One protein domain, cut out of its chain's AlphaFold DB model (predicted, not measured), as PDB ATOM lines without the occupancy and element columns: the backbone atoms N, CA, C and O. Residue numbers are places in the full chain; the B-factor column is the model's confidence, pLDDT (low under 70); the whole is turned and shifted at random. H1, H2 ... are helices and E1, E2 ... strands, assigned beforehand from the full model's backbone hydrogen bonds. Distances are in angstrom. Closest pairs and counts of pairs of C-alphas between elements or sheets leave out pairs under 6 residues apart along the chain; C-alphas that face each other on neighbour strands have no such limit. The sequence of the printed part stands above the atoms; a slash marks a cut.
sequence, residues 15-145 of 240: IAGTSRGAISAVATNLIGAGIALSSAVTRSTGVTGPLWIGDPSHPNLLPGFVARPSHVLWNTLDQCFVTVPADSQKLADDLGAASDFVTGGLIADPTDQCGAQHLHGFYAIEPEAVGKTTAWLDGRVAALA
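Overview. This is residues 15 to 145 of the 240 residues of an uncharacterized protein of Betaproteobacteria bacterium (UniProt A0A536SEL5). A sheet of four side-by-side strands forms the middle layer, with the long helix H3 over one face and the shorter H1 and H2 over the other, the helices running back along the strands. Two long links lie outside these layers: part of residues 39 to 69 loops out beyond H1 and H2, and residues 103 to 125 fold beyond the ends of the strands. The printed part has 131 residues, with three named helices and four named strands in the order E1 H1 E2 E3 H2 E4 H3; the sheet, in the order E1 E2 E3 E4, is all parallel. The class is mixed, helices and strands, though under half of the residues, 56, are in named elements. The whole is compact, with a radius of gyration of the C-alphas of 14.0 A, and flat, spanning 38 by 38 by 20 A.

Arrangement. The sheet has E1, residues 15 to 18, and E4, residues 98 to 102, as edge strands, with E2, residues 34 to 38, and E3, residues 70 to 75, as inner strands. Within hydrogen-bond range are N 17 and O 36 at 2.9 A between E1 and E2, N 37 and O 71 at 2.8 A between E2 and E3, and N 98 and O 70 at 2.9 A between E3 and E4. H3, residues 126 to 143, is on one face at a height over the sheet of 9.3 A; it lies over E3 and runs along the strands, at 13 degrees to E3 on the local plane. The closest C-alphas of H3 and E4 are those of Ala 129 and Val 102, 6.5 A apart. H1, residues 21 to 27, is on the opposite face at a height of 6.9 A, over E1; their closest C-alphas, those of Ala 25 and Gly 17, are 5.3 A apart. H2, residues 85 to 95, is on the same face as H1 at a height of 8.6 A, over E3 and only just over E4, where 3 of its 11 C-alphas fall. The closest C-alphas of H2 and E3, those of Ala 92 and Val 72, are 5.7 A apart. H1, H2 and H3 are apart from one another. Every O i to N i+4 pair is within hydrogen-bond range in H1, H2 and H3. E1, H1, E2 and E3, H2, E4 are strand-helix-strand units, two parallel neighbour strands with a helix between them along the chain, each with a right-handed crossover.

Along the chain. E3, the longest strand, measures 17.3 A from C-alpha 70 to C-alpha 75. E1 begins at C-alpha 15, (6.049, 26.601, -42.246). H2 measures 15.4 A, and H3 25.6 A, ending at C-alpha 143, (9.099, 42.954, -40.926).

Size, cuts and confidence. The two C-alphas farthest apart, those of Thr 111 and Ala 145, are 45.4 A apart. The printed part has no cut. The links E2 to E3, 31 residues, and E4 to H3, 23 residues, are long. The mean pLDDT of the printed part is 92.2, and residues 44 to 50 are under 70.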
ATOM      1  N   ILE A  15       6.478  27.985 -42.462       95.38
ATOM      2  CA  ILE A  15       6.049  26.601 -42.246       95.38
ATOM      3  C   ILE A  15       4.867  26.606 -41.284       95.38
ATOM      4  O   ILE A  15       4.976  27.110 -40.171       95.38
ATOM      5  N   ALA A  16       3.744  26.034 -41.701       96.31
ATOM      6  CA  ALA A  16       2.569  25.888 -40.854       96.31
ATOM      7  C   ALA A  16       2.384  24.428 -40.430       96.31
ATOM      8  O   ALA A  16       2.588  23.510 -41.228       96.31
ATOM      9  N   GLY A  17       1.986  24.207 -39.179       96.62
ATOM     10  CA  GLY A  17       1.718  22.880 -38.640       96.62
ATOM     11  C   GLY A  17       0.518  22.876 -37.702       96.62
ATOM     12  O   GLY A  17       0.556  23.480 -36.635       96.62
ATOM     13  N   THR A  18      -0.527  22.139 -38.072       95.88
ATOM     14  CA  THR A  18      -1.724  21.955 -37.239       95.88
ATOM     15  C   THR A  18      -1.691  20.601 -36.550       95.88
ATOM     16  O   THR A  18      -1.378  19.601 -37.201       95.88
ATOM     17  N   SER A  19      -2.041  20.526 -35.263       95.81
ATOM     18  CA  SER A  19      -2.090  19.254 -34.536       95.81
ATOM     19  C   SER A  19      -0.754  18.510 -34.626       95.81
ATOM     20  O   SER A  19       0.307  19.065 -34.326       95.81
ATOM     21  N   ARG A  20      -0.763  17.258 -35.089       94.06
ATOM     22  CA  ARG A  20       0.446  16.456 -35.338       94.06
ATOM     23  C   ARG A  20       1.359  17.050 -36.414       94.06
ATOM     24  O   ARG A  20       2.548  16.750 -36.423       94.06
ATOM     25  N   GLY A  21       0.838  17.899 -37.299       95.62
ATOM     26  CA  GLY A  21       1.632  18.639 -38.279       95.62
ATOM     27  C   GLY A  21       2.641  19.595 -37.637       95.62
ATOM     28  O   GLY A  21       3.683  19.860 -38.234       95.62
ATOM     29  N   ALA A  22       2.393  20.041 -36.398       95.38
ATOM     30  CA  ALA A  22       3.335  20.859 -35.637       95.38
ATOM     31  C   ALA A  22       4.684  20.152 -35.419       95.38
ATOM     32  O   ALA A  22       5.725  20.804 -35.451       95.38
ATOM     33  N   ILE A  23       4.683  18.819 -35.288       94.19
ATOM     34  CA  ILE A  23       5.899  18.002 -35.141       94.19
ATOM     35  C   ILE A  23       6.816  18.209 -36.349       94.19
ATOM     36  O   ILE A  23       7.994  18.528 -36.208       94.19
ATOM     37  N   SER A  24       6.259  18.075 -37.553       93.44
ATOM     38  CA  SER A  24       7.004  18.265 -38.798       93.44
ATOM     39  C   SER A  24       7.448  19.715 -38.979       93.44
ATOM     40  O   SER A  24       8.581  19.955 -39.400       93.44
ATOM     41  N   ALA A  25       6.587  20.680 -38.641       95.31
ATOM     42  CA  ALA A  25       6.910  22.101 -38.744       95.31
ATOM     43  C   ALA A  25       8.104  22.483 -37.857       95.31
ATOM     44  O   ALA A  25       9.026  23.163 -38.300       95.31
ATOM     45  N   VAL A  26       8.139  21.968 -36.630       94.06
ATOM     46  CA  VAL A  26       9.221  22.218 -35.672       94.06
ATOM     47  C   VAL A  26      10.497  21.494 -36.066       94.06
ATOM     48  O   VAL A  26      11.559  22.116 -36.107       94.06
ATOM     49  N   ALA A  27      10.401  20.224 -36.463       91.81
ATOM     50  CA  ALA A  27      11.551  19.456 -36.933       91.81
ATOM     51  C   ALA A  27      12.240  20.100 -38.149       91.81
ATOM     52  O   ALA A  27      13.429  19.881 -38.375       91.81
ATOM     53  N   THR A  28      11.501  20.894 -38.928       91.56
ATOM     54  CA  THR A  28      12.007  21.577 -40.122       91.56
ATOM     55  C   THR A  28      12.166  23.086 -39.947       91.56
ATOM     56  O   THR A  28      12.542  23.749 -40.907       91.56
ATOM     57  N   ASN A  29      11.982  23.641 -38.741       93.00
ATOM     58  CA  ASN A  29      11.939  25.094 -38.516       93.00
ATOM     59  C   ASN A  29      13.127  25.853 -39.131       93.00
ATOM     60  O   ASN A  29      12.953  26.943 -39.663       93.00
ATOM     61  N   LEU A  30      14.322  25.253 -39.133       92.06
ATOM     62  CA  LEU A  30      15.542  25.889 -39.623       92.06
ATOM     63  C   LEU A  30      15.446  26.371 -41.077       92.06
ATOM     64  O   LEU A  30      16.131  27.336 -41.406       92.06
ATOM     65  N   ILE A  31      14.602  25.765 -41.920       89.56
ATOM     66  CA  ILE A  31      14.478  26.129 -43.344       89.56
ATOM     67  C   ILE A  31      13.438  27.227 -43.620       89.56
ATOM     68  O   ILE A  31      13.333  27.675 -44.760       89.56
ATOM     69  N   GLY A  32      12.662  27.637 -42.614       91.50
ATOM     70  CA  GLY A  32      11.650  28.688 -42.736       91.50
ATOM     71  C   GLY A  32      12.106  30.027 -42.153       91.50
ATOM     72  O   GLY A  32      12.943  30.075 -41.253       91.50
ATOM     73  N   ALA A  33      11.505  31.116 -42.630       92.38
ATOM     74  CA  ALA A  33      11.598  32.461 -42.055       92.38
ATOM     75  C   ALA A  33      10.735  32.621 -40.782       92.38
ATOM     76  O   ALA A  33      10.906  33.560 -40.002       92.38
ATOM     77  N   GLY A  34       9.817  31.682 -40.549       95.12
ATOM     78  CA  GLY A  34       8.993  31.584 -39.352       95.12
ATOM     79  C   GLY A  34       8.132  30.324 -39.369       95.12
ATOM     80  O   GLY A  34       7.940  29.716 -40.429       95.12
ATOM     81  N   ILE A  35       7.617  29.941 -38.201       97.19
ATOM     82  CA  ILE A  35       6.700  28.806 -38.062       97.19
ATOM     83  C   ILE A  35       5.384  29.218 -37.396       97.19
ATOM     84  O   ILE A  35       5.385  29.933 -36.399       97.19
ATOM     85  N   ALA A  36       4.261  28.758 -37.938       98.00
ATOM     86  CA  ALA A  36       2.933  28.949 -37.360       98.00
ATOM     87  C   ALA A  36       2.376  27.596 -36.912       98.00
ATOM     88  O   ALA A  36       2.270  26.658 -37.704       98.00
ATOM     89  N   LEU A  37       2.036  27.482 -35.636       97.94
ATOM     90  CA  LEU A  37       1.575  26.249 -35.015       97.94
ATOM     91  C   LEU A  37       0.149  26.452 -34.516       97.94
ATOM     92  O   LEU A  37      -0.120  27.406 -33.795       97.94
ATOM     93  N   SER A  38      -0.765  25.550 -34.865       97.25
ATOM     94  CA  SER A  38      -2.160  25.643 -34.422       97.25
ATOM     95  C   SER A  38      -2.621  24.344 -33.768       97.25
ATOM     96  O   SER A  38      -2.477  23.277 -34.370       97.25
ATOM     97  N   SER A  39      -3.180  24.428 -32.562       96.06
ATOM     98  CA  SER A  39      -3.586  23.278 -31.741       96.06
ATOM     99  C   SER A  39      -2.488  22.213 -31.720       96.06
ATOM    100  O   SER A  39      -2.728  21.069 -32.082       96.06
ATOM    101  N   ALA A  40      -1.241  22.608 -31.448       95.31
ATOM    102  CA  ALA A  40      -0.085  21.730 -31.601       95.31
ATOM    103  C   ALA A  40      -0.180  20.512 -30.674       95.31
ATOM    104  O   ALA A  40      -0.560  20.635 -29.511       95.31
ATOM    105  N   VAL A  41       0.221  19.341 -31.176       92.69
ATOM    106  CA  VAL A  41       0.379  18.166 -30.314       92.69
ATOM    107  C   VAL A  41       1.566  18.361 -29.397       92.69
ATOM    108  O   VAL A  41       2.707  18.479 -29.849       92.69
ATOM    109  N   THR A  42       1.282  18.337 -28.106       89.06
ATOM    110  CA  THR A  42       2.264  18.504 -27.049       89.06
ATOM    111  C   THR A  42       2.290  17.261 -26.179       89.06
ATOM    112  O   THR A  42       1.331  16.495 -26.084       89.06
ATOM    113  N   ARG A  43       3.434  17.017 -25.550       78.12
ATOM    114  CA  ARG A  43       3.584  15.929 -24.594       78.12
ATOM    115  C   ARG A  43       4.351  16.442 -23.392       78.12
ATOM    116  O   ARG A  43       5.577  16.505 -23.405       78.12
ATOM    117  N   SER A  44       3.615  16.819 -22.351       61.16
ATOM    118  CA  SER A  44       4.152  16.962 -20.995       61.16
ATOM    119  C   SER A  44       3.031  16.884 -19.960       61.16
ATOM    120  O   SER A  44       2.602  17.878 -19.385       61.16
ATOM    121  N   THR A  45       2.529  15.683 -19.685       48.97
ATOM    122  CA  THR A  45       1.600  15.507 -18.564       48.97
ATOM    123  C   THR A  45       2.394  15.419 -17.255       48.97
ATOM    124  O   THR A  45       2.768  14.326 -16.830       48.97
ATOM    125  N   GLY A  46       2.657  16.564 -16.616       52.16
ATOM    126  CA  GLY A  46       2.951  16.628 -15.175       52.16
ATOM    127  C   GLY A  46       4.415  16.546 -14.719       52.16
ATOM    128  O   GLY A  46       4.650  16.168 -13.574       52.16
ATOM    129  N   VAL A  47       5.395  16.909 -15.551       53.44
ATOM    130  CA  VAL A  47       6.808  16.995 -15.129       53.44
ATOM    131  C   VAL A  47       7.286  18.444 -15.190       53.44
ATOM    132  O   VAL A  47       7.023  19.153 -16.158       53.44
ATOM    133  N   THR A  48       8.006  18.896 -14.164       59.06
ATOM    134  CA  THR A  48       8.717  20.180 -14.160       59.06
ATOM    135  C   THR A  48       9.744  20.182 -15.305       59.06
ATOM    136  O   THR A  48      10.730  19.453 -15.235       59.06
ATOM    137  N   GLY A  49       9.513  20.944 -16.381       66.31
ATOM    138  CA  GLY A  49      10.411  20.975 -17.547       66.31
ATOM    139  C   GLY A  49       9.830  21.650 -18.802       66.31
ATOM    140  O   GLY A  49       8.681  22.107 -18.777       66.31
ATOM    141  N   PRO A  50      10.616  21.750 -19.896       69.50
ATOM    142  CA  PRO A  50      10.143  22.269 -21.178       69.50
ATOM    143  C   PRO A  50       9.117  21.318 -21.806       69.50
ATOM    144  O   PRO A  50       9.197  20.096 -21.654       69.50
ATOM    145  N   LEU A  51       8.137  21.890 -22.496       83.19
ATOM    146  CA  LEU A  51       7.120  21.160 -23.231       83.19
ATOM    147  C   LEU A  51       7.723  20.585 -24.513       83.19
ATOM    148  O   LEU A  51       8.501  21.253 -25.180       83.19
ATOM    149  N   TRP A  52       7.343  19.366 -24.883       83.94
ATOM    150  CA  TRP A  52       7.768  18.757 -26.143       83.94
ATOM    151  C   TRP A  52       6.643  18.796 -27.157       83.94
ATOM    152  O   TRP A  52       5.501  18.478 -26.820       83.94
ATOM    153  N   ILE A  53       6.968  19.112 -28.407       88.19
ATOM    154  CA  ILE A  53       6.017  19.000 -29.513       88.19
ATOM    155  C   ILE A  53       6.117  17.579 -30.067       88.19
ATOM    156  O   ILE A  53       6.962  17.287 -30.906       88.19
ATOM    157  N   GLY A  54       5.283  16.662 -29.577       87.50
ATOM    158  CA  GLY A  54       5.332  15.251 -29.965       87.50
ATOM    159  C   GLY A  54       6.079  14.365 -28.966       87.50
ATOM    160  O   GLY A  54       5.518  14.013 -27.933       87.50
ATOM    161  N   ASP A  55       7.293  13.906 -29.289       83.00
ATOM    162  CA  ASP A  55       7.984  12.866 -28.510       83.00
ATOM    163  C   ASP A  55       9.288  13.364 -27.850       83.00
ATOM    164  O   ASP A  55      10.156  13.888 -28.552       83.00
ATOM    165  N   PRO A  56       9.478  13.151 -26.530       81.62
ATOM    166  CA  PRO A  56      10.663  13.613 -25.804       81.62
ATOM    167  C   PRO A  56      11.978  12.914 -26.171       81.62
ATOM    168  O   PRO A  56      13.051  13.377 -25.797       81.62
ATOM    169  N   SER A  57      11.933  11.801 -26.905       83.56
ATOM    170  CA  SER A  57      13.140  11.124 -27.395       83.56
ATOM    171  C   SER A  57      13.793  11.815 -28.598       83.56
ATOM    172  O   SER A  57      14.877  11.405 -29.009       83.56
ATOM    173  N   HIS A  58      13.165  12.856 -29.158       86.50
ATOM    174  CA  HIS A  58      13.616  13.542 -30.370       86.50
ATOM    175  C   HIS A  58      14.028  14.990 -30.060       86.50
ATOM    176  O   HIS A  58      13.175  15.877 -30.061       86.50
ATOM    177  N   PRO A  59      15.324  15.277 -29.827       84.75
ATOM    178  CA  PRO A  59      15.796  16.594 -29.380       84.75
ATOM    179  C   PRO A  59      15.410  17.766 -30.289       84.75
ATOM    180  O   PRO A  59      15.276  18.889 -29.819       84.75
ATOM    181  N   ASN A  60      15.205  17.515 -31.585       88.50
ATOM    182  CA  ASN A  60      14.765  18.521 -32.553       88.50
ATOM    183  C   ASN A  60      13.280  18.911 -32.426       88.50
ATOM    184  O   ASN A  60      12.797  19.728 -33.204       88.50
ATOM    185  N   LEU A  61      12.557  18.332 -31.466       90.44
ATOM    186  CA  LEU A  61      11.187  18.694 -31.100       90.44
ATOM    187  C   LEU A  61      11.112  19.512 -29.799       90.44
ATOM    188  O   LEU A  61      10.017  19.811 -29.318       90.44
ATOM    189  N   LEU A  62      12.268  19.875 -29.225       89.75
ATOM    190  CA  LEU A  62      12.350  20.812 -28.107       89.75
ATOM    191  C   LEU A  62      12.113  22.249 -28.566       89.75
ATOM    192  O   LEU A  62      12.648  22.647 -29.601       89.75
ATOM    193  N   PRO A  63      11.476  23.083 -27.730       88.00
ATOM    194  CA  PRO A  63      11.419  24.522 -27.944       88.00
ATOM    195  C   PRO A  63      12.806  25.146 -28.137       88.00
ATOM    196  O   PRO A  63      13.000  25.944 -29.044       88.00
ATOM    197  N   GLY A  64      13.814  24.686 -27.384       88.88
ATOM    198  CA  GLY A  64      15.201  25.149 -27.527       88.88
ATOM    199  C   GLY A  64      15.883  24.803 -28.861       88.88
ATOM    200  O   GLY A  64      16.960  25.324 -29.134       88.88
ATOM    201  N   PHE A  65      15.293  23.937 -29.692       90.94
ATOM    202  CA  PHE A  65      15.759  23.684 -31.061       90.94
ATOM    203  C   PHE A  65      15.189  24.692 -32.072       90.94
ATOM    204  O   PHE A  65      15.719  24.837 -33.177       90.94
ATOM    205  N   VAL A  66      14.100  25.382 -31.728       92.56
ATOM    206  CA  VAL A  66      13.447  26.331 -32.627       92.56
ATOM    207  C   VAL A  66      14.225  27.640 -32.637       92.56
ATOM    208  O   VAL A  66      14.300  28.347 -31.639       92.56
ATOM    209  N   ALA A  67      14.793  27.975 -33.793       90.62
ATOM    210  CA  ALA A  67      15.604  29.179 -33.979       90.62
ATOM    211  C   ALA A  67      14.872  30.272 -34.774       90.62
ATOM    212  O   ALA A  67      15.496  31.215 -35.267       90.62
ATOM    213  N   ARG A  68      13.557  30.117 -34.975       93.31
ATOM    214  CA  ARG A  68      12.752  30.983 -35.839       93.31
ATOM    215  C   ARG A  68      11.617  31.658 -35.076       93.31
ATOM    216  O   ARG A  68      11.057  31.047 -34.163       93.31
ATOM    217  N   PRO A  69      11.226  32.881 -35.489       96.00
ATOM    218  CA  PRO A  69       9.995  33.498 -35.022       96.00
ATOM    219  C   PRO A  69       8.831  32.520 -35.159       96.00
ATOM    220  O   PRO A  69       8.631  31.925 -36.221       96.00
ATOM    221  N   SER A  70       8.094  32.352 -34.070       97.44
ATOM    222  CA  SER A  70       7.040  31.351 -33.962       97.44
ATOM    223  C   SER A  70       5.714  31.998 -33.580       97.44
ATOM    224  O   SER A  70       5.695  33.026 -32.897       97.44
ATOM    225  N   HIS A  71       4.617  31.374 -34.001       98.38
ATOM    226  CA  HIS A  71       3.259  31.677 -33.557       98.38
ATOM    227  C   HIS A  71       2.578  30.412 -33.061       98.38
ATOM    228  O   HIS A  71       2.719  29.360 -33.683       98.38
ATOM    229  N   VAL A  72       1.860  30.516 -31.947       98.38
ATOM    230  CA  VAL A  72       1.062  29.424 -31.390       98.38
ATOM    231  C   VAL A  72      -0.382  29.890 -31.244       98.38
ATOM    232  O   VAL A  72      -0.668  30.842 -30.522       98.38
ATOM    233  N   LEU A  73      -1.288  29.191 -31.920       98.56
ATOM    234  CA  LEU A  73      -2.728  29.411 -31.881       98.56
ATOM    235  C   LEU A  73      -3.430  28.196 -31.277       98.56
ATOM    236  O   LEU A  73      -3.140  27.064 -31.660       98.56
ATOM    237  N   TRP A  74      -4.401  28.397 -30.395       98.00
ATOM    238  CA  TRP A  74      -5.254  27.308 -29.906       98.00
ATOM    239  C   TRP A  74      -6.695  27.762 -29.684       98.00
ATOM    240  O   TRP A  74      -7.001  28.955 -29.640       98.00
ATOM    241  N   ASN A  75      -7.598  26.794 -29.539       98.06
ATOM    242  CA  ASN A  75      -8.947  27.045 -29.053       98.06
ATOM    243  C   ASN A  75      -8.961  26.907 -27.526       98.06
ATOM    244  O   ASN A  75      -8.513  25.896 -26.989       98.06
ATOM    245  N   THR A  76      -9.480  27.898 -26.803       97.69
ATOM    246  CA  THR A  76      -9.566  27.855 -25.330       97.69
ATOM    247  C   THR A  76     -10.475  26.738 -24.817       97.69
ATOM    248  O   THR A  76     -10.345  26.325 -23.666       97.69
ATOM    249  N   LEU A  77     -11.371  26.237 -25.673       96.75
ATOM    250  CA  LEU A  77     -12.277  25.128 -25.397       96.75
ATOM    251  C   LEU A  77     -11.821  23.813 -26.045       96.75
ATOM    252  O   LEU A  77     -12.622  22.886 -26.125       96.75
ATOM    253  N   ASP A  78     -10.578  23.717 -26.532       96.56
ATOM    254  CA  ASP A  78     -10.066  22.470 -27.105       96.56
ATOM    255  C   ASP A  78     -10.121  21.327 -26.074       96.56
ATOM    256  O   ASP A  78      -9.695  21.472 -24.925       96.56
ATOM    257  N   GLN A  79     -10.676  20.194 -26.498       94.75
ATOM    258  CA  GLN A  79     -10.863  18.994 -25.679       94.75
ATOM    259  C   GLN A  79      -9.977  17.838 -26.148       94.75
ATOM    260  O   GLN A  79     -10.033  16.757 -25.565       94.75
ATOM    261  N   CYS A  80      -9.166  18.031 -27.189       94.50
ATOM    262  CA  CYS A  80      -8.258  17.000 -27.650       94.50
ATOM    263  C   CYS A  80      -7.228  16.665 -26.560       94.50
ATOM    264  O   CYS A  80      -6.468  17.508 -26.083       94.50
ATOM    265  N   PHE A  81      -7.170  15.389 -26.182       90.19
ATOM    266  CA  PHE A  81      -6.379  14.899 -25.047       90.19
ATOM    267  C   PHE A  81      -4.854  15.018 -25.226       90.19
ATOM    268  O   PHE A  81      -4.109  14.805 -24.273       90.19
ATOM    269  N   VAL A  82      -4.383  15.337 -26.434       90.44
ATOM    270  CA  VAL A  82      -2.964  15.590 -26.739       90.44
ATOM    271  C   VAL A  82      -2.650  17.069 -26.982       90.44
ATOM    272  O   VAL A  82      -1.499  17.390 -27.271       90.44
ATOM    273  N   THR A  83      -3.646  17.962 -26.903       90.00
ATOM    274  CA  THR A  83      -3.495  19.404 -27.176       90.00
ATOM    275  C   THR A  83      -4.294  20.225 -26.160       90.00
ATOM    276  O   THR A  83      -5.320  20.840 -26.452       90.00
ATOM    277  N   VAL A  84      -3.844  20.218 -24.910       88.94
ATOM    278  CA  VAL A  84      -4.544  20.945 -23.844       88.94
ATOM    279  C   VAL A  84      -4.301  22.460 -24.002       88.94
ATOM    280  O   VAL A  84      -3.163  22.864 -24.254       88.94
ATOM    281  N   PRO A  85      -5.306  23.340 -23.812       92.12
ATOM    282  CA  PRO A  85      -5.115  24.792 -23.913       92.12
ATOM    283  C   PRO A  85      -3.996  25.347 -23.015       92.12
ATOM    284  O   PRO A  85      -3.230  26.213 -23.431       92.12
ATOM    285  N   ALA A  86      -3.853  24.812 -21.798       90.75
ATOM    286  CA  ALA A  86      -2.769  25.184 -20.886       90.75
ATOM    287  C   ALA A  86      -1.381  24.804 -21.435       90.75
ATOM    288  O   ALA A  86      -0.434  25.579 -21.305       90.75
ATOM    289  N   ASP A  87      -1.271  23.650 -22.096       91.38
ATOM    290  CA  ASP A  87      -0.038  23.229 -22.758       91.38
ATOM    291  C   ASP A  87       0.280  24.129 -23.953       91.38
ATOM    292  O   ASP A  87       1.440  24.448 -24.176       91.38
ATOM    293  N   SER A  88      -0.730  24.587 -24.697       92.69
ATOM    294  CA  SER A  88      -0.526  25.508 -25.826       92.69
ATOM    295  C   SER A  88       0.037  26.854 -25.367       92.69
ATOM    296  O   SER A  88       0.982  27.362 -25.972       92.69
ATOM    297  N   GLN A  89      -0.468  27.392 -24.253       92.12
ATOM    298  CA  GLN A  89       0.113  28.589 -23.640       92.12
ATOM    299  C   GLN A  89       1.557  28.336 -23.194       92.12
ATOM    300  O   GLN A  89       2.452  29.097 -23.551       92.12
ATOM    301  N   LYS A  90       1.805  27.235 -22.472       91.75
ATOM    302  CA  LYS A  90       3.163  26.880 -22.044       91.75
ATOM    303  C   LYS A  90       4.106  26.714 -23.238       91.75
ATOM    304  O   LYS A  90       5.268  27.097 -23.158       91.75
ATOM    305  N   LEU A  91       3.617  26.151 -24.344       92.75
ATOM    306  CA  LEU A  91       4.402  25.992 -25.558       92.75
ATOM    307  C   LEU A  91       4.836  27.344 -26.113       92.75
ATOM    308  O   LEU A  91       5.995  27.504 -26.487       92.75
ATOM    309  N   ALA A  92       3.905  28.296 -26.171       94.75
ATOM    310  CA  ALA A  92       4.204  29.644 -26.621       94.75
ATOM    311  C   ALA A  92       5.284  30.288 -25.745       94.75
ATOM    312  O   ALA A  92       6.246  30.838 -26.277       94.75
ATOM    313  N   ASP A  93       5.166  30.142 -24.425       93.38
ATOM    314  CA  ASP A  93       6.128  30.682 -23.464       93.38
ATOM    315  C   ASP A  93       7.515  30.034 -23.627       93.38
ATOM    316  O   ASP A  93       8.519  30.740 -23.717       93.38
ATOM    317  N   ASP A  94       7.580  28.701 -23.730       92.31
ATOM    318  CA  ASP A  94       8.838  27.961 -23.901       92.31
ATOM    319  C   ASP A  94       9.529  28.281 -25.242       92.31
ATOM    320  O   ASP A  94      10.756  28.220 -25.334       92.31
ATOM    321  N   LEU A  95       8.756  28.606 -26.285       93.19
ATOM    322  CA  LEU A  95       9.266  29.038 -27.592       93.19
ATOM    323  C   LEU A  95       9.630  30.531 -27.636       93.19
ATOM    324  O   LEU A  95      10.278  30.962 -28.589       93.19
ATOM    325  N   GLY A  96       9.159  31.339 -26.679       95.12
ATOM    326  CA  GLY A  96       9.129  32.797 -26.829       95.12
ATOM    327  C   GLY A  96       8.306  33.242 -28.048       95.12
ATOM    328  O   GLY A  96       8.646  34.222 -28.713       95.12
ATOM    329  N   ALA A  97       7.269  32.475 -28.394       96.88
ATOM    330  CA  ALA A  97       6.435  32.692 -29.566       96.88
ATOM    331  C   ALA A  97       5.431  33.832 -29.347       96.88
ATOM    332  O   ALA A  97       4.987  34.097 -28.230       96.88
ATOM    333  N   ALA A  98       4.994  34.450 -30.445       98.06
ATOM    334  CA  ALA A  98       3.723  35.161 -30.430       98.06
ATOM    335  C   ALA A  98       2.592  34.151 -30.182       98.06
ATOM    336  O   ALA A  98       2.661  33.011 -30.648       98.06
ATOM    337  N   SER A  99       1.545  34.560 -29.479       97.75
ATOM    338  CA  SER A  99       0.422  33.681 -29.178       97.75
ATOM    339  C   SER A  99      -0.916  34.351 -29.406       97.75
ATOM    340  O   SER A  99      -1.095  35.546 -29.175       97.75
ATOM    341  N   ASP A 100      -1.866  33.536 -29.840       98.31
ATOM    342  CA  ASP A 100      -3.261  33.896 -29.994       98.31
ATOM    343  C   ASP A 100      -4.140  32.745 -29.521       98.31
ATOM    344  O   ASP A 100      -3.750  31.579 -29.521       98.31
ATOM    345  N   PHE A 101      -5.388  33.064 -29.205       98.12
ATOM    346  CA  PHE A 101      -6.414  32.060 -28.992       98.12
ATOM    347  C   PHE A 101      -7.727  32.477 -29.642       98.12
ATOM    348  O   PHE A 101      -7.981  33.663 -29.874       98.12
ATOM    349  N   VAL A 102      -8.561  31.481 -29.908       98.44
ATOM    350  CA  VAL A 102      -9.975  31.630 -30.269       98.44
ATOM    351  C   VAL A 102     -10.837  30.913 -29.238       98.44
ATOM    352  O   VAL A 102     -10.339  30.097 -28.462       98.44
ATOM    353  N   THR A 103     -12.129  31.226 -29.193       98.06
ATOM    354  CA  THR A 103     -13.077  30.583 -28.272       98.06
ATOM    355  C   THR A 103     -14.352  30.219 -29.016       98.06
ATOM    356  O   THR A 103     -14.884  31.032 -29.764       98.06
ATOM    357  N   GLY A 104     -14.883  29.022 -28.767       96.69
ATOM    358  CA  GLY A 104     -16.133  28.557 -29.373       96.69
ATOM    359  C   GLY A 104     -15.898  27.584 -30.524       96.69
ATOM    360  O   GLY A 104     -14.913  26.847 -30.518       96.69
ATOM    361  N   GLY A 105     -16.823  27.561 -31.481       96.81
ATOM    362  CA  GLY A 105     -16.894  26.550 -32.539       96.81
ATOM    363  C   GLY A 105     -18.051  25.574 -32.342       96.81
ATOM    364  O   GLY A 105     -18.825  25.678 -31.387       96.81
ATOM    365  N   LEU A 106     -18.182  24.634 -33.276       97.88
ATOM    366  CA  LEU A 106     -19.199  23.587 -33.247       97.88
ATOM    367  C   LEU A 106     -18.568  22.205 -33.057       97.88
ATOM    368  O   LEU A 106     -17.475  21.923 -33.543       97.88
ATOM    369  N   ILE A 107     -19.300  21.327 -32.375       97.88
ATOM    370  CA  ILE A 107     -18.977  19.904 -32.251       97.88
ATOM    371  C   ILE A 107     -19.926  19.154 -33.184       97.88
ATOM    372  O   ILE A 107     -21.095  18.967 -32.844       97.88
ATOM    373  N   ALA A 108     -19.452  18.775 -34.374       97.19
ATOM    374  CA  ALA A 108     -20.247  17.962 -35.298       97.19
ATOM    375  C   ALA A 108     -20.021  16.462 -35.069       97.19
ATOM    376  O   ALA A 108     -20.969  15.685 -35.165       97.19
ATOM    377  N   ASP A 109     -18.791  16.075 -34.717       96.12
ATOM    378  CA  ASP A 109     -18.445  14.715 -34.309       96.12
ATOM    379  C   ASP A 109     -17.979  14.697 -32.842       96.12
ATOM    380  O   ASP A 109     -16.816  14.981 -32.560       96.12
ATOM    381  N   PRO A 110     -18.863  14.377 -31.880       94.62
ATOM    382  CA  PRO A 110     -18.492  14.300 -30.467       94.62
ATOM    383  C   PRO A 110     -17.641  13.066 -30.127       94.62
ATOM    384  O   PRO A 110     -17.186  12.946 -28.989       94.62
ATOM    385  N   THR A 111     -17.458  12.124 -31.061       96.56
ATOM    386  CA  THR A 111     -16.679  10.899 -30.830       96.56
ATOM    387  C   THR A 111     -15.191  11.081 -31.118       96.56
ATOM    388  O   THR A 111     -14.378  10.343 -30.560       96.56
ATOM    389  N   ASP A 112     -14.827  12.098 -31.906       96.62
ATOM    390  CA  ASP A 112     -13.444  12.456 -32.225       96.62
ATOM    391  C   ASP A 112     -13.110  13.885 -31.768       96.62
ATOM    392  O   ASP A 112     -13.165  14.854 -32.525       96.62
ATOM    393  N   GLN A 113     -12.715  14.015 -30.500       96.12
ATOM    394  CA  GLN A 113     -12.344  15.302 -29.895       96.12
ATOM    395  C   GLN A 113     -11.122  15.962 -30.551       96.12
ATOM    396  O   GLN A 113     -10.961  17.177 -30.449       96.12
ATOM    397  N   CYS A 114     -10.272  15.169 -31.211       95.81
ATOM    398  CA  CYS A 114      -9.091  15.623 -31.944       95.81
ATOM    399  C   CYS A 114      -9.355  15.750 -33.454       95.81
ATOM    400  O   CYS A 114      -8.426  15.978 -34.232       95.81
ATOM    401  N   GLY A 115     -10.606  15.580 -33.879       95.56
ATOM    402  CA  GLY A 115     -11.007  15.622 -35.271       95.56
ATOM    403  C   GLY A 115     -11.124  17.044 -35.812       95.56
ATOM    404  O   GLY A 115     -11.292  18.023 -35.082       95.56
ATOM    405  N   ALA A 116     -11.101  17.156 -37.140       95.06
ATOM    406  CA  ALA A 116     -11.276  18.432 -37.833       95.06
ATOM    407  C   ALA A 116     -12.692  19.026 -37.668       95.06
ATOM    408  O   ALA A 116     -12.865  20.230 -37.804       95.06
ATOM    409  N   GLN A 117     -13.698  18.197 -37.363       96.44
ATOM    410  CA  GLN A 117     -15.094  18.607 -37.142       96.44
ATOM    411  C   GLN A 117     -15.434  18.807 -35.650       96.44
ATOM    412  O   GLN A 117     -16.594  18.706 -35.233       96.44
ATOM    413  N   HIS A 118     -14.403  19.067 -34.848       96.88
ATOM    414  CA  HIS A 118     -14.478  19.365 -33.424       96.88
ATOM    415  C   HIS A 118     -13.809  20.720 -33.133       96.88
ATOM    416  O   HIS A 118     -13.194  21.337 -34.007       96.88
ATOM    417  N   LEU A 119     -13.874  21.167 -31.877       97.31
ATOM    418  CA  LEU A 119     -13.247  22.408 -31.400       97.31
ATOM    419  C   LEU A 119     -11.731  22.456 -31.666       97.31
ATOM    420  O   LEU A 119     -11.194  23.538 -31.904       97.31
ATOM    421  N   HIS A 120     -11.075  21.288 -31.688       96.69
ATOM    422  CA  HIS A 120      -9.658  21.110 -32.018       96.69
ATOM    423  C   HIS A 120      -9.309  21.591 -33.433       96.69
ATOM    424  O   HIS A 120      -8.268  22.214 -33.649       96.69
ATOM    425  N   GLY A 121     -10.205  21.322 -34.387       96.06
ATOM    426  CA  GLY A 121     -10.084  21.709 -35.789       96.06
ATOM    427  C   GLY A 121     -10.598  23.111 -36.110       96.06
ATOM    428  O   GLY A 121     -10.636  23.465 -37.283       96.06
ATOM    429  N   PHE A 122     -10.996  23.897 -35.101       97.94
ATOM    430  CA  PHE A 122     -11.600  25.226 -35.271       97.94
ATOM    431  C   PHE A 122     -12.922  25.215 -36.055       97.94
ATOM    432  O   PHE A 122     -13.281  26.212 -36.684       97.94
ATOM    433  N   TYR A 123     -13.658  24.101 -36.017       97.81
ATOM    434  CA  TYR A 123     -14.860  23.928 -36.827       97.81
ATOM    435  C   TYR A 123     -15.907  25.021 -36.556       97.81
ATOM    436  O   TYR A 123     -16.281  25.266 -35.404       97.81
ATOM    437  N   ALA A 124     -16.385  25.658 -37.627       98.00
ATOM    438  CA  ALA A 124     -17.292  26.812 -37.651       98.00
ATOM    439  C   ALA A 124     -16.752  28.136 -37.063       98.00
ATOM    440  O   ALA A 124     -17.510  29.100 -36.930       98.00
ATOM    441  N   ILE A 125     -15.460  28.206 -36.731       98.12
ATOM    442  CA  ILE A 125     -14.734  29.440 -36.372       98.12
ATOM    443  C   ILE A 125     -13.422  29.571 -37.165       98.12
ATOM    444  O   ILE A 125     -12.521  30.328 -36.796       98.12
ATOM    445  N   GLU A 126     -13.311  28.857 -38.286       97.62
ATOM    446  CA  GLU A 126     -12.133  28.830 -39.151       97.62
ATOM    447  C   GLU A 126     -11.721  30.234 -39.616       97.62
ATOM    448  O   GLU A 126     -10.526  30.526 -39.566       97.62
ATOM    449  N   PRO A 127     -12.644  31.146 -40.005       98.38
ATOM    450  CA  PRO A 127     -12.258  32.495 -40.412       98.38
ATOM    451  C   PRO A 127     -11.530  33.282 -39.314       98.38
ATOM    452  O   PRO A 127     -10.615  34.044 -39.619       98.38
ATOM    453  N   GLU A 128     -11.890  33.088 -38.042       98.44
ATOM    454  CA  GLU A 128     -11.221  33.753 -36.917       98.44
ATOM    455  C   GLU A 128      -9.816  33.178 -36.692       98.44
ATOM    456  O   GLU A 128      -8.841  33.927 -36.580       98.44
ATOM    457  N   ALA A 129      -9.694  31.846 -36.689       97.69
ATOM    458  CA  ALA A 129      -8.416  31.152 -36.529       97.69
ATOM    459  C   ALA A 129      -7.434  31.476 -37.674       97.69
ATOM    460  O   ALA A 129      -6.263  31.807 -37.440       97.69
ATOM    461  N   VAL A 130      -7.925  31.453 -38.918       97.81
ATOM    462  CA  VAL A 130      -7.161  31.840 -40.111       97.81
ATOM    463  C   VAL A 130      -6.790  33.319 -40.049       97.81
ATOM    464  O   VAL A 130      -5.639  33.657 -40.322       97.81
ATOM    465  N   GLY A 131      -7.709  34.197 -39.639       98.38
ATOM    466  CA  GLY A 131      -7.454  35.632 -39.503       98.38
ATOM    467  C   GLY A 131      -6.302  35.948 -38.546       98.38
ATOM    468  O   GLY A 131      -5.425  36.737 -38.878       98.38
ATOM    469  N   LYS A 132      -6.242  35.279 -37.390       98.44
ATOM    470  CA  LYS A 132      -5.144  35.446 -36.418       98.44
ATOM    471  C   LYS A 132      -3.803  34.960 -36.964       98.44
ATOM    472  O   LYS A 132      -2.809  35.677 -36.904       98.44
ATOM    473  N   THR A 133      -3.795  33.766 -37.555       97.44
ATOM    474  CA  THR A 133      -2.581  33.192 -38.159       97.44
ATOM    475  C   THR A 133      -2.045  34.076 -39.284       97.44
ATOM    476  O   THR A 133      -0.854  34.374 -39.338       97.44
ATOM    477  N   THR A 134      -2.927  34.524 -40.180       97.44
ATOM    478  CA  THR A 134      -2.548  35.368 -41.322       97.44
ATOM    479  C   THR A 134      -2.118  36.762 -40.889       97.44
ATOM    480  O   THR A 134      -1.113  37.238 -41.395       97.44
ATOM    481  N   ALA A 135      -2.755  37.369 -39.883       98.31
ATOM    482  CA  ALA A 135      -2.303  38.649 -39.337       98.31
ATOM    483  C   ALA A 135      -0.870  38.575 -38.778       98.31
ATOM    484  O   ALA A 135      -0.070  39.491 -38.985       98.31
ATOM    485  N   TRP A 136      -0.516  37.475 -38.104       97.69
ATOM    486  CA  TRP A 136       0.863  37.259 -37.671       97.69
ATOM    487  C   TRP A 136       1.816  37.098 -38.863       97.69
ATOM    488  O   TRP A 136       2.862  37.749 -38.894       97.69
ATOM    489  N   LEU A 137       1.451  36.280 -39.858       96.31
ATOM    490  CA  LEU A 137       2.246  36.086 -41.077       96.31
ATOM    491  C   LEU A 137       2.457  37.401 -41.840       96.31
ATOM    492  O   LEU A 137       3.585  37.697 -42.224       96.31
ATOM    493  N   ASP A 138       1.423  38.226 -41.987       96.31
ATOM    494  CA  ASP A 138       1.502  39.540 -42.627       96.31
ATOM    495  C   ASP A 138       2.461  40.462 -41.869       96.31
ATOM    496  O   ASP A 138       3.304  41.126 -42.474       96.31
ATOM    497  N   GLY A 139       2.402  40.454 -40.533       95.94
ATOM    498  CA  GLY A 139       3.364  41.166 -39.693       95.94
ATOM    499  C   GLY A 139       4.803  40.682 -39.899       95.94
ATOM    500  O   GLY A 139       5.732  41.492 -39.919       95.94
ATOM    501  N   ARG A 140       5.008  39.373 -40.101       94.62
ATOM    502  CA  ARG A 140       6.327  38.812 -40.430       94.62
ATOM    503  C   ARG A 140       6.804  39.243 -41.811       94.62
ATOM    504  O   ARG A 140       7.942  39.687 -41.920       94.62
ATOM    505  N   VAL A 141       5.955  39.157 -42.832       93.31
ATOM    506  CA  VAL A 141       6.271  39.608 -44.197       93.31
ATOM    507  C   VAL A 141       6.613  41.097 -44.203       93.31
ATOM    508  O   VAL A 141       7.613  41.498 -44.791       93.31
ATOM    509  N   ALA A 142       5.844  41.920 -43.488       94.12
ATOM    510  CA  ALA A 142       6.123  43.345 -43.352       94.12
ATOM    511  C   ALA A 142       7.463  43.614 -42.647       94.12
ATOM    512  O   ALA A 142       8.200  44.504 -43.059       94.12
ATOM    513  N   ALA A 143       7.813  42.833 -41.618       92.56
ATOM    514  CA  ALA A 143       9.099  42.954 -40.926       92.56
ATOM    515  C   ALA A 143      10.303  42.554 -41.800       92.56
ATOM    516  O   ALA A 143      11.415  43.005 -41.536       92.56
ATOM    517  N   LEU A 144      10.087  41.722 -42.821       91.81
ATOM    518  CA  LEU A 144      11.098  41.315 -43.803       91.81
ATOM    519  C   LEU A 144      11.136  42.248 -45.025       91.81
ATOM    520  O   LEU A 144      11.983  42.091 -45.902       91.81
ATOM    521  N   ALA A 145      10.242  43.239 -45.097       91.19
ATOM    522  CA  ALA A 145      10.177  44.153 -46.226       91.19
ATOM    523  C   ALA A 145      11.514  44.885 -46.430       91.19
ATOM    524  O   ALA A 145      12.062  45.502 -45.516       91.19
TER     525      ALA A 145